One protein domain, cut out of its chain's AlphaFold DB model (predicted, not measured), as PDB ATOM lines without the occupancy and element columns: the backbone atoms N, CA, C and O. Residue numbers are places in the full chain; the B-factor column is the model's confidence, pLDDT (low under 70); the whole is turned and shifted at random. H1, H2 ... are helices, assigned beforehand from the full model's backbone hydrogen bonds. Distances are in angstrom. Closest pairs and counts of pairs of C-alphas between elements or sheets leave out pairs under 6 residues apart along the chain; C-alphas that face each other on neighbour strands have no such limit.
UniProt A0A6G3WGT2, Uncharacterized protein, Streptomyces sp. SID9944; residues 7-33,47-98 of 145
ATOM      1  N   ALA A   7      -1.104  45.381  18.945       83.25
ATOM      2  CA  ALA A   7      -1.477  44.917  20.276       83.25
ATOM      3  C   ALA A   7      -1.943  43.453  20.264       83.25
ATOM      4  O   ALA A   7      -1.684  42.728  21.217       83.25
ATOM      5  N   LEU A   8      -2.590  42.999  19.181       85.62
ATOM      6  CA  LEU A   8      -2.952  41.590  19.015       85.62
ATOM      7  C   LEU A   8      -1.703  40.715  18.881       85.62
ATOM      8  O   LEU A   8      -1.591  39.717  19.580       85.62
ATOM      9  N   LEU A   9      -0.756  41.100  18.024       87.81
ATOM     10  CA  LEU A   9       0.480  40.340  17.825       87.81
ATOM     11  C   LEU A   9       1.313  40.253  19.112       87.81
ATOM     12  O   LEU A   9       1.818  39.183  19.436       87.81
ATOM     13  N   VAL A  10       1.415  41.352  19.871       86.44
ATOM     14  CA  VAL A  10       2.090  41.358  21.180       86.44
ATOM     15  C   VAL A  10       1.356  40.472  22.187       86.44
ATOM     16  O   VAL A  10       2.005  39.696  22.881       86.44
ATOM     17  N   ALA A  11       0.025  40.559  22.256       85.62
ATOM     18  CA  ALA A  11      -0.778  39.751  23.169       85.62
ATOM     19  C   ALA A  11      -0.622  38.249  22.887       85.62
ATOM     20  O   ALA A  11      -0.323  37.490  23.802       85.62
ATOM     21  N   LEU A  12      -0.738  37.835  21.622       85.56
ATOM     22  CA  LEU A  12      -0.587  36.436  21.220       85.56
ATOM     23  C   LEU A  12       0.831  35.911  21.485       85.56
ATOM     24  O   LEU A  12       0.980  34.831  22.044       85.56
ATOM     25  N   ALA A  13       1.867  36.692  21.159       86.19
ATOM     26  CA  ALA A  13       3.256  36.319  21.434       86.19
ATOM     27  C   ALA A  13       3.573  36.253  22.940       86.19
ATOM     28  O   ALA A  13       4.433  35.485  23.360       86.19
ATOM     29  N   GLY A  14       2.890  37.069  23.748       81.75
ATOM     30  CA  GLY A  14       2.983  37.061  25.208       81.75
ATOM     31  C   GLY A  14       2.068  36.045  25.898       81.75
ATOM     32  O   GLY A  14       2.086  35.972  27.124       81.75
ATOM     33  N   GLY A  15       1.254  35.288  25.151       76.62
ATOM     34  CA  GLY A  15       0.301  34.316  25.703       76.62
ATOM     35  C   GLY A  15      -0.939  34.928  26.371       76.62
ATOM     36  O   GLY A  15      -1.669  34.228  27.071       76.62
ATOM     37  N   ALA A  16      -1.205  36.222  26.170       67.88
ATOM     38  CA  ALA A  16      -2.420  36.874  26.650       67.88
ATOM     39  C   ALA A  16      -3.620  36.389  25.814       67.88
ATOM     40  O   ALA A  16      -3.742  36.721  24.633       67.88
ATOM     41  N   GLY A  17      -4.477  35.561  26.414       65.94
ATOM     42  CA  GLY A  17      -5.562  34.837  25.740       65.94
ATOM     43  C   GLY A  17      -5.528  33.316  25.944       65.94
ATOM     44  O   GLY A  17      -6.331  32.606  25.329       65.94
ATOM     45  N   GLY A  18      -4.596  32.806  26.756       72.88
ATOM     46  CA  GLY A  18      -4.580  31.418  27.207       72.88
ATOM     47  C   GLY A  18      -4.407  30.435  26.052       72.88
ATOM     48  O   GLY A  18      -3.729  30.722  25.065       72.88
ATOM     49  N   GLU A  19      -5.047  29.267  26.135       75.56
ATOM     50  CA  GLU A  19      -4.945  28.255  25.074       75.56
ATOM     51  C   GLU A  19      -5.499  28.730  23.726       75.56
ATOM     52  O   GLU A  19      -4.984  28.343  22.680       75.56
ATOM     53  N   ALA A  20      -6.538  29.568  23.723       75.56
ATOM     54  CA  ALA A  20      -7.108  30.101  22.488       75.56
ATOM     55  C   ALA A  20      -6.123  31.054  21.791       75.56
ATOM     56  O   ALA A  20      -5.922  30.956  20.579       75.56
ATOM     57  N   GLY A  21      -5.457  31.917  22.568       81.44
ATOM     58  CA  GLY A  21      -4.368  32.765  22.087       81.44
ATOM     59  C   GLY A  21      -3.180  31.945  21.580       81.44
ATOM     60  O   GLY A  21      -2.691  32.195  20.480       81.44
ATOM     61  N   GLN A  22      -2.782  30.903  22.314       81.88
ATOM     62  CA  GLN A  22      -1.699  30.007  21.900       81.88
ATOM     63  C   GLN A  22      -2.019  29.294  20.577       81.88
ATOM     64  O   GLN A  22      -1.202  29.295  19.659       81.88
ATOM     65  N   ARG A  23      -3.237  28.756  20.423       85.50
ATOM     66  CA  ARG A  23      -3.684  28.115  19.173       85.50
ATOM     67  C   ARG A  23      -3.705  29.104  18.004       85.50
ATOM     68  O   ARG A  23      -3.309  28.746  16.896       85.50
ATOM     69  N   ALA A  24      -4.128  30.348  18.238       88.62
ATOM     70  CA  ALA A  24      -4.095  31.397  17.219       88.62
ATOM     71  C   ALA A  24      -2.654  31.782  16.831       88.62
ATOM     72  O   ALA A  24      -2.375  31.989  15.645       88.62
ATOM     73  N   TRP A  25      -1.735  31.829  17.797       90.19
ATOM     74  CA  TRP A  25      -0.308  32.069  17.573       90.19
ATOM     75  C   TRP A  25       0.370  30.934  16.793       90.19
ATOM     76  O   TRP A  25       1.122  31.190  15.848       90.19
ATOM     77  N   ASP A  26       0.063  29.678  17.116       91.44
ATOM     78  CA  ASP A  26       0.581  28.504  16.407       91.44
ATOM     79  C   ASP A  26       0.057  28.435  14.965       91.44
ATOM     80  O   ASP A  26       0.806  28.132  14.029       91.44
ATOM     81  N   ALA A  27      -1.217  28.785  14.756       92.00
ATOM     82  CA  ALA A  27      -1.806  28.894  13.426       92.00
ATOM     83  C   ALA A  27      -1.102  29.972  12.583       92.00
ATOM     84  O   ALA A  27      -0.713  29.696  11.445       92.00
ATOM     85  N   LEU A  28      -0.858  31.162  13.150       93.75
ATOM     86  CA  LEU A  28      -0.088  32.218  12.484       93.75
ATOM     87  C   LEU A  28       1.330  31.740  12.153       93.75
ATOM     88  O   LEU A  28       1.786  31.881  11.019       93.75
ATOM     89  N   SER A  29       2.010  31.124  13.118       92.69
ATOM     90  CA  SER A  29       3.369  30.606  12.948       92.69
ATOM     91  C   SER A  29       3.450  29.576  11.823       92.69
ATOM     92  O   SER A  29       4.369  29.602  11.004       92.69
ATOM     93  N   THR A  30       2.444  28.705  11.730       94.00
ATOM     94  CA  THR A  30       2.322  27.717  10.656       94.00
ATOM     95  C   THR A  30       2.132  28.385   9.298       94.00
ATOM     96  O   THR A  30       2.755  27.959   8.328       94.00
ATOM     97  N   LEU A  31       1.313  29.440   9.207       92.94
ATOM     98  CA  LEU A  31       1.137  30.205   7.968       92.94
ATOM     99  C   LEU A  31       2.440  30.876   7.521       92.94
ATOM    100  O   LEU A  31       2.805  30.775   6.350       92.94
ATOM    101  N   VAL A  32       3.162  31.516   8.443       91.56
ATOM    102  CA  VAL A  32       4.417  32.226   8.145       91.56
ATOM    103  C   VAL A  32       5.519  31.268   7.691       91.56
ATOM    104  O   VAL A  32       6.235  31.576   6.740       91.56
ATOM    105  N   ARG A  33       5.607  30.070   8.278       89.69
ATOM    106  CA  ARG A  33       6.591  29.042   7.893       89.69
ATOM    107  C   ARG A  33       6.301  28.354   6.557       89.69
ATOM    108  O   ARG A  33       7.134  27.590   6.072       89.69
ATOM    109  N   SER A  47      10.107  36.847   4.455       82.00
ATOM    110  CA  SER A  47       9.031  35.861   4.614       82.00
ATOM    111  C   SER A  47       8.157  36.127   5.849       82.00
ATOM    112  O   SER A  47       7.075  35.539   5.953       82.00
ATOM    113  N   GLY A  48       8.614  36.993   6.767       87.88
ATOM    114  CA  GLY A  48       8.013  37.258   8.077       87.88
ATOM    115  C   GLY A  48       8.517  36.338   9.196       87.88
ATOM    116  O   GLY A  48       8.138  36.508  10.352       87.88
ATOM    117  N   GLU A  49       9.343  35.334   8.879       89.69
ATOM    118  CA  GLU A  49       9.770  34.313   9.843       89.69
ATOM    119  C   GLU A  49      10.768  34.850  10.876       89.69
ATOM    120  O   GLU A  49      10.670  34.525  12.063       89.69
ATOM    121  N   ALA A  50      11.697  35.709  10.451       90.19
ATOM    122  CA  ALA A  50      12.670  36.325  11.347       90.19
ATOM    123  C   ALA A  50      11.986  37.274  12.343       90.19
ATOM    124  O   ALA A  50      12.301  37.275  13.533       90.19
ATOM    125  N   GLU A  51      11.008  38.043  11.869       94.50
ATOM    126  CA  GLU A  51      10.216  38.975  12.663       94.50
ATOM    127  C   GLU A  51       9.295  38.225  13.631       94.50
ATOM    128  O   GLU A  51       9.180  38.614  14.794       94.50
ATOM    129  N   LEU A  52       8.707  37.103  13.195       92.38
ATOM    130  CA  LEU A  52       7.916  36.214  14.047       92.38
ATOM    131  C   LEU A  52       8.771  35.644  15.187       92.38
ATOM    132  O   LEU A  52       8.370  35.707  16.349       92.38
ATOM    133  N   ALA A  53       9.964  35.127  14.878       92.38
ATOM    134  CA  ALA A  53      10.886  34.593  15.879       92.38
ATOM    135  C   ALA A  53      11.384  35.681  16.845       92.38
ATOM    136  O   ALA A  53      11.485  35.448  18.052       92.38
ATOM    137  N   ALA A  54      11.662  36.885  16.334       91.69
ATOM    138  CA  ALA A  54      12.047  38.024  17.158       91.69
ATOM    139  C   ALA A  54      10.925  38.419  18.127       91.69
ATOM    140  O   ALA A  54      11.198  38.663  19.306       91.69
ATOM    141  N   LEU A  55       9.675  38.458  17.652       91.75
ATOM    142  CA  LEU A  55       8.517  38.775  18.481       91.75
ATOM    143  C   LEU A  55       8.244  37.682  19.525       91.75
ATOM    144  O   LEU A  55       7.991  38.018  20.677       91.75
ATOM    145  N   ALA A  56       8.375  36.403  19.157       90.44
ATOM    146  CA  ALA A  56       8.245  35.277  20.086       90.44
ATOM    147  C   ALA A  56       9.280  35.335  21.223       90.44
ATOM    148  O   ALA A  56       8.976  35.021  22.369       90.44
ATOM    149  N   ARG A  57      10.519  35.741  20.911       90.31
ATOM    150  CA  ARG A  57      11.605  35.830  21.896       90.31
ATOM    151  C   ARG A  57      11.445  37.014  22.849       90.31
ATOM    152  O   ARG A  57      11.862  36.926  24.000       90.31
ATOM    153  N   ALA A  58      10.922  38.135  22.358       90.06
ATOM    154  CA  ALA A  58      10.759  39.354  23.138       90.06
ATOM    155  C   ALA A  58       9.524  40.141  22.661       90.06
ATOM    156  O   ALA A  58       9.665  41.027  21.806       90.06
ATOM    157  N   PRO A  59       8.331  39.855  23.217       87.06
ATOM    158  CA  PRO A  59       7.100  40.549  22.855       87.06
ATOM    159  C   PRO A  59       7.234  42.067  23.036       87.06
ATOM    160  O   PRO A  59       7.666  42.543  24.085       87.06
ATOM    161  N   GLY A  60       6.892  42.849  22.009       86.81
ATOM    162  CA  GLY A  60       6.977  44.310  22.070       86.81
ATOM    163  C   GLY A  60       6.487  45.011  20.797       86.81
ATOM    164  O   GLY A  60       6.462  44.391  19.729       86.81
ATOM    165  N   PRO A  61       6.106  46.298  20.892       85.62
ATOM    166  CA  PRO A  61       5.426  47.027  19.818       85.62
ATOM    167  C   PRO A  61       6.277  47.166  18.550       85.62
ATOM    168  O   PRO A  61       5.773  46.923  17.460       85.62
ATOM    169  N   GLU A  62       7.575  47.449  18.685       90.06
ATOM    170  CA  GLU A  62       8.510  47.571  17.553       90.06
ATOM    171  C   GLU A  62       8.589  46.284  16.718       90.06
ATOM    172  O   GLU A  62       8.496  46.296  15.492       90.06
ATOM    173  N   ARG A  63       8.701  45.133  17.391       91.56
ATOM    174  CA  ARG A  63       8.787  43.822  16.727       91.56
ATOM    175  C   ARG A  63       7.449  43.398  16.135       91.56
ATOM    176  O   ARG A  63       7.420  42.782  15.075       91.56
ATOM    177  N   ALA A  64       6.345  43.756  16.788       90.31
ATOM    178  CA  ALA A  64       5.010  43.534  16.251       90.31
ATOM    179  C   ALA A  64       4.755  44.382  14.999       90.31
ATOM    180  O   ALA A  64       4.157  43.884  14.048       90.31
ATOM    181  N   ASN A  65       5.248  45.623  14.970       91.12
ATOM    182  CA  ASN A  65       5.204  46.468  13.783       91.12
ATOM    183  C   ASN A  65       6.015  45.852  12.634       91.12
ATOM    184  O   ASN A  65       5.482  45.676  11.543       91.12
ATOM    185  N   ALA A  66       7.257  45.435  12.903       92.69
ATOM    186  CA  ALA A  66       8.109  44.779  11.911       92.69
ATOM    187  C   ALA A  66       7.456  43.512  11.327       92.69
ATOM    188  O   ALA A  66       7.425  43.334  10.111       92.69
ATOM    189  N   LEU A  67       6.869  42.665  12.182       94.06
ATOM    190  CA  LEU A  67       6.132  41.484  11.735       94.06
ATOM    191  C   LEU A  67       4.928  41.873  10.874       94.06
ATOM    192  O   LEU A  67       4.746  41.317   9.796       94.06
ATOM    193  N   ARG A  68       4.114  42.839  11.312       92.19
ATOM    194  CA  ARG A  68       2.950  43.304  10.548       92.19
ATOM    195  C   ARG A  68       3.351  43.787   9.153       92.19
ATOM    196  O   ARG A  68       2.698  43.421   8.178       92.19
ATOM    197  N   ASP A  69       4.415  44.576   9.059       92.06
ATOM    198  CA  ASP A  69       4.871  45.150   7.795       92.06
ATOM    199  C   ASP A  69       5.424  44.056   6.859       92.06
ATOM    200  O   ASP A  69       5.091  44.036   5.672       92.06
ATOM    201  N   ALA A  70       6.159  43.070   7.393       92.25
ATOM    202  CA  ALA A  70       6.610  41.900   6.634       92.25
ATOM    203  C   ALA A  70       5.436  41.043   6.120       92.25
ATOM    204  O   ALA A  70       5.417  40.643   4.952       92.25
ATOM    205  N   LEU A  71       4.418  40.803   6.955       92.81
ATOM    206  CA  LEU A  71       3.208  40.072   6.568       92.81
ATOM    207  C   LEU A  71       2.420  40.806   5.478       92.81
ATOM    208  O   LEU A  71       1.958  40.175   4.527       92.81
ATOM    209  N   ALA A  72       2.287  42.130   5.591       90.19
ATOM    210  CA  ALA A  72       1.612  42.954   4.595       90.19
ATOM    211  C   ALA A  72       2.356  42.925   3.253       90.19
ATOM    212  O   ALA A  72       1.741  42.672   2.216       90.19
ATOM    213  N   ALA A  73       3.680  43.101   3.271       89.81
ATOM    214  CA  ALA A  73       4.500  43.039   2.067       89.81
ATOM    215  C   ALA A  73       4.431  41.653   1.400       89.81
ATOM    216  O   ALA A  73       4.286  41.552   0.180       89.81
ATOM    217  N   ARG A  74       4.449  40.574   2.193       89.88
ATOM    218  CA  ARG A  74       4.270  39.205   1.695       89.88
ATOM    219  C   ARG A  74       2.884  38.980   1.088       89.88
ATOM    220  O   ARG A  74       2.794  38.382   0.022       89.88
ATOM    221  N   ALA A  75       1.819  39.462   1.726       90.19
ATOM    222  CA  ALA A  75       0.443  39.307   1.247       90.19
ATOM    223  C   ALA A  75       0.173  40.015  -0.091       90.19
ATOM    224  O   ALA A  75      -0.716  39.597  -0.832       90.19
ATOM    225  N   VAL A  76       0.937  41.065  -0.414       88.62
ATOM    226  CA  VAL A  76       0.894  41.727  -1.729       88.62
ATOM    227  C   VAL A  76       1.509  40.845  -2.821       88.62
ATOM    228  O   VAL A  76       1.013  40.833  -3.944       88.62
ATOM    229  N   LEU A  77       2.568  40.097  -2.498       87.31
ATOM    230  CA  LEU A  77       3.307  39.267  -3.457       87.31
ATOM    231  C   LEU A  77       2.745  37.842  -3.593       87.31
ATOM    232  O   LEU A  77       2.865  37.236  -4.653       87.31
ATOM    233  N   ASP A  78       2.135  37.308  -2.536       88.56
ATOM    234  CA  ASP A  78       1.526  35.979  -2.495       88.56
ATOM    235  C   ASP A  78       0.042  36.111  -2.130       88.56
ATOM    236  O   ASP A  78      -0.345  36.201  -0.962       88.56
ATOM    237  N   ALA A  79      -0.805  36.124  -3.162       87.81
ATOM    238  CA  ALA A  79      -2.246  36.296  -3.011       87.81
ATOM    239  C   ALA A  79      -2.901  35.173  -2.189       87.81
ATOM    240  O   ALA A  79      -3.883  35.421  -1.482       87.81
ATOM    241  N   ARG A  80      -2.362  33.944  -2.251       89.69
ATOM    242  CA  ARG A  80      -2.863  32.816  -1.455       89.69
ATOM    243  C   ARG A  80      -2.528  33.024   0.013       89.69
ATOM    244  O   ARG A  80      -3.412  32.902   0.853       89.69
ATOM    245  N   PHE A  81      -1.287  33.403   0.308       91.38
ATOM    246  CA  PHE A  81      -0.890  33.775   1.660       91.38
ATOM    247  C   PHE A  81      -1.735  34.935   2.198       91.38
ATOM    248  O   PHE A  81      -2.217  34.868   3.323       91.38
ATOM    249  N   GLY A  82      -1.976  35.972   1.392       91.12
ATOM    250  CA  GLY A  82      -2.831  37.093   1.782       91.12
ATOM    251  C   GLY A  82      -4.278  36.680   2.086       91.12
ATOM    252  O   GLY A  82      -4.893  37.222   3.004       91.12
ATOM    253  N   ALA A  83      -4.829  35.707   1.353       91.50
ATOM    254  CA  ALA A  83      -6.144  35.140   1.645       91.50
ATOM    255  C   ALA A  83      -6.150  34.332   2.952       91.50
ATOM    256  O   ALA A  83      -6.996  34.590   3.808       91.50
ATOM    257  N   ASP A  84      -5.176  33.437   3.136       92.69
ATOM    258  CA  ASP A  84      -5.031  32.628   4.352       92.69
ATOM    259  C   ASP A  84      -4.833  33.521   5.598       92.69
ATOM    260  O   ASP A  84      -5.426  33.278   6.649       92.69
ATOM    261  N   LEU A  85      -4.047  34.599   5.476       92.88
ATOM    262  CA  LEU A  85      -3.789  35.558   6.553       92.88
ATOM    263  C   LEU A  85      -5.050  36.340   6.951       92.88
ATOM    264  O   LEU A  85      -5.297  36.539   8.139       92.88
ATOM    265  N   ARG A  86      -5.871  36.757   5.977       91.25
ATOM    266  CA  ARG A  86      -7.177  37.381   6.258       91.25
ATOM    267  C   ARG A  86      -8.105  36.426   6.988       91.25
ATOM    268  O   ARG A  86      -8.685  36.805   7.999       91.25
ATOM    269  N   GLN A  87      -8.198  35.190   6.503       91.00
ATOM    270  CA  GLN A  87      -9.048  34.174   7.108       91.00
ATOM    271  C   GLN A  87      -8.628  33.902   8.558       91.00
ATOM    272  O   GLN A  87      -9.475  33.774   9.441       91.00
ATOM    273  N   TRP A  88      -7.322  33.833   8.827       91.81
ATOM    274  CA  TRP A  88      -6.794  33.728  10.188       91.81
ATOM    275  C   TRP A  88      -7.180  34.937  11.052       91.81
ATOM    276  O   TRP A  88      -7.619  34.761  12.191       91.81
ATOM    277  N   HIS A  89      -7.060  36.155  10.520       88.88
ATOM    278  CA  HIS A  89      -7.387  37.377  11.255       88.88
ATOM    279  C   HIS A  89      -8.875  37.449  11.619       88.88
ATOM    280  O   HIS A  89      -9.203  37.774  12.756       88.88
ATOM    281  N   GLU A  90      -9.774  37.088  10.702       85.88
ATOM    282  CA  GLU A  90     -11.222  37.049  10.949       85.88
ATOM    283  C   GLU A  90     -11.590  36.026  12.035       85.88
ATOM    284  O   GLU A  90     -12.325  36.349  12.970       85.88
ATOM    285  N   GLN A  91     -11.011  34.822  11.978       82.75
ATOM    286  CA  GLN A  91     -11.207  33.787  13.002       82.75
ATOM    287  C   GLN A  91     -10.676  34.226  14.374       82.75
ATOM    288  O   GLN A  91     -11.299  33.962  15.399       82.75
ATOM    289  N   THR A  92      -9.547  34.936  14.401       79.50
ATOM    290  CA  THR A  92      -8.937  35.429  15.646       79.50
ATOM    291  C   THR A  92      -9.683  36.643  16.207       79.50
ATOM    292  O   THR A  92      -9.801  36.798  17.421       79.50
ATOM    293  N   GLY A  93     -10.242  37.492  15.341       67.50
ATOM    294  CA  GLY A  93     -11.120  38.595  15.728       67.50
ATOM    295  C   GLY A  93     -12.403  38.106  16.400       67.50
ATOM    296  O   GLY A  93     -12.818  38.686  17.399       67.50
ATOM    297  N   ALA A  94     -12.970  36.988  15.938       58.84
ATOM    298  CA  ALA A  94     -14.123  36.357  16.582       58.84
ATOM    299  C   ALA A  94     -13.808  35.829  17.998       58.84
ATOM    300  O   ALA A  94     -14.668  35.886  18.876       58.84
ATOM    301  N   LEU A  95     -12.567  35.393  18.264       57.25
ATOM    302  CA  LEU A  95     -12.125  34.995  19.612       57.25
ATOM    303  C   LEU A  95     -12.070  36.184  20.590       57.25
ATOM    304  O   LEU A  95     -12.212  35.984  21.794       57.25
ATOM    305  N   ARG A  96     -11.900  37.419  20.093       54.59
ATOM    306  CA  ARG A  96     -11.944  38.651  20.906       54.59
ATOM    307  C   ARG A  96     -13.357  39.056  21.327       54.59
ATOM    308  O   ARG A  96     -13.483  39.788  22.301       54.59
ATOM    309  N   THR A  97     -14.397  38.624  20.609       44.69
ATOM    310  CA  THR A  97     -15.799  38.971  20.915       44.69
ATOM    311  C   THR A  97     -16.390  38.103  22.034       44.69
ATOM    312  O   THR A  97     -17.446  38.425  22.569       44.69
ATOM    313  N   GLY A  98     -15.685  37.046  22.449       44.81
ATOM    314  CA  GLY A  98     -15.866  36.431  23.761       44.81
ATOM    315  C   GLY A  98     -15.196  37.297  24.823       44.81
ATOM    316  O   GLY A  98     -14.055  37.035  25.215       44.81
TER     317      GLY A  98
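What this domain is: This is residues 7 to 33 and 47 to 98 of the 145 residues of an uncharacterized protein of Streptomyces sp. SID9944 (UniProt A0A6G3WGT2). The longest helix, H5, runs side by side with H2, opposite ways, and meets H4 at a V-shaped corner; H4 in turn folds with H3 into a helical hairpin. The short H1 sits crosswise in the mouth of this V, between H2 and the first residues of H4. The printed part has 79 residues with five named helices, H1 to H5 in order along the chain, and no named strand; its class is all helix. It is compact, with a radius of gyration of the C-alphas of 11.7 A, and rounded, with spans of 32 by 25 by 18 A.

Where its parts are: H5 holds residues 79 to 96, 25.9 A from first to last C-alpha, and ends at C-alpha 96 at (-11.944, 38.651, 20.906). H4, residues 61 to 77, is 24.6 A long and begins at C-alpha 61 at (5.426, 47.027, 19.818). H2, residues 18 to 32, is 21.1 A long. H3 holds residues 49 to 57. H1 holds residues 7 to 13, with C-alpha 7 at (-1.477, 44.917, 20.276).

How they stand to each other: H5 and H2 touch at a shallow tilt of 6 degrees, opposite ways; their closest C-alphas, those of Thr 92 and Ala 24, are 6.5 A apart. H5 and H4 touch only at the corner by their link, residues 81 to 85 with 72 to 76, at a steep tilt of 42 degrees; the closest C-alphas, of Gly 82 and Ala 75, are 4.0 A apart. H3 and H4 form a hairpin at a shallow tilt of 22 degrees, opposite ways, where H4 touches with residues 63 to 70 alone; the closest C-alphas are those of Glu 51 and Leu 67, 4.9 A. H1 stands about perpendicular to H2, at 89 degrees, and touches its residues 21 to 25 alone, closest at the C-alphas of Leu 12 and Gly 21, 5.3 A. H1 is also about perpendicular to H4, at 86 degrees, and touches its residues 61 to 64 alone; the C-alphas of Leu 9 and Ala 64 are the closest, 5.8 A. H1 and H3 only just touch, with 3 pairs of C-alphas within 8 A, and so do H2 and H3. H2 and H4 are apart, but only just, with 8.1 A between their closest C-alphas. The helix packing is part aligned, part crossed, some helices running along each other and others across. In H1, H2, H3, H4 and H5 every O i to N i+4 pair is within hydrogen-bond range.

The domain as a whole: The C-alphas of Leu 77 and Gly 98 are the two farthest apart, 33.4 A. Residues 34 to 46 are not printed, and C-alphas 33 and 47 are 8.0 A apart across this cut. The links H1 to H2, H3 to H4 and H4 to H5 are tight. The mean pLDDT of the printed part is 85.4; residues 16 to 17 and 93 to 98 are under 70.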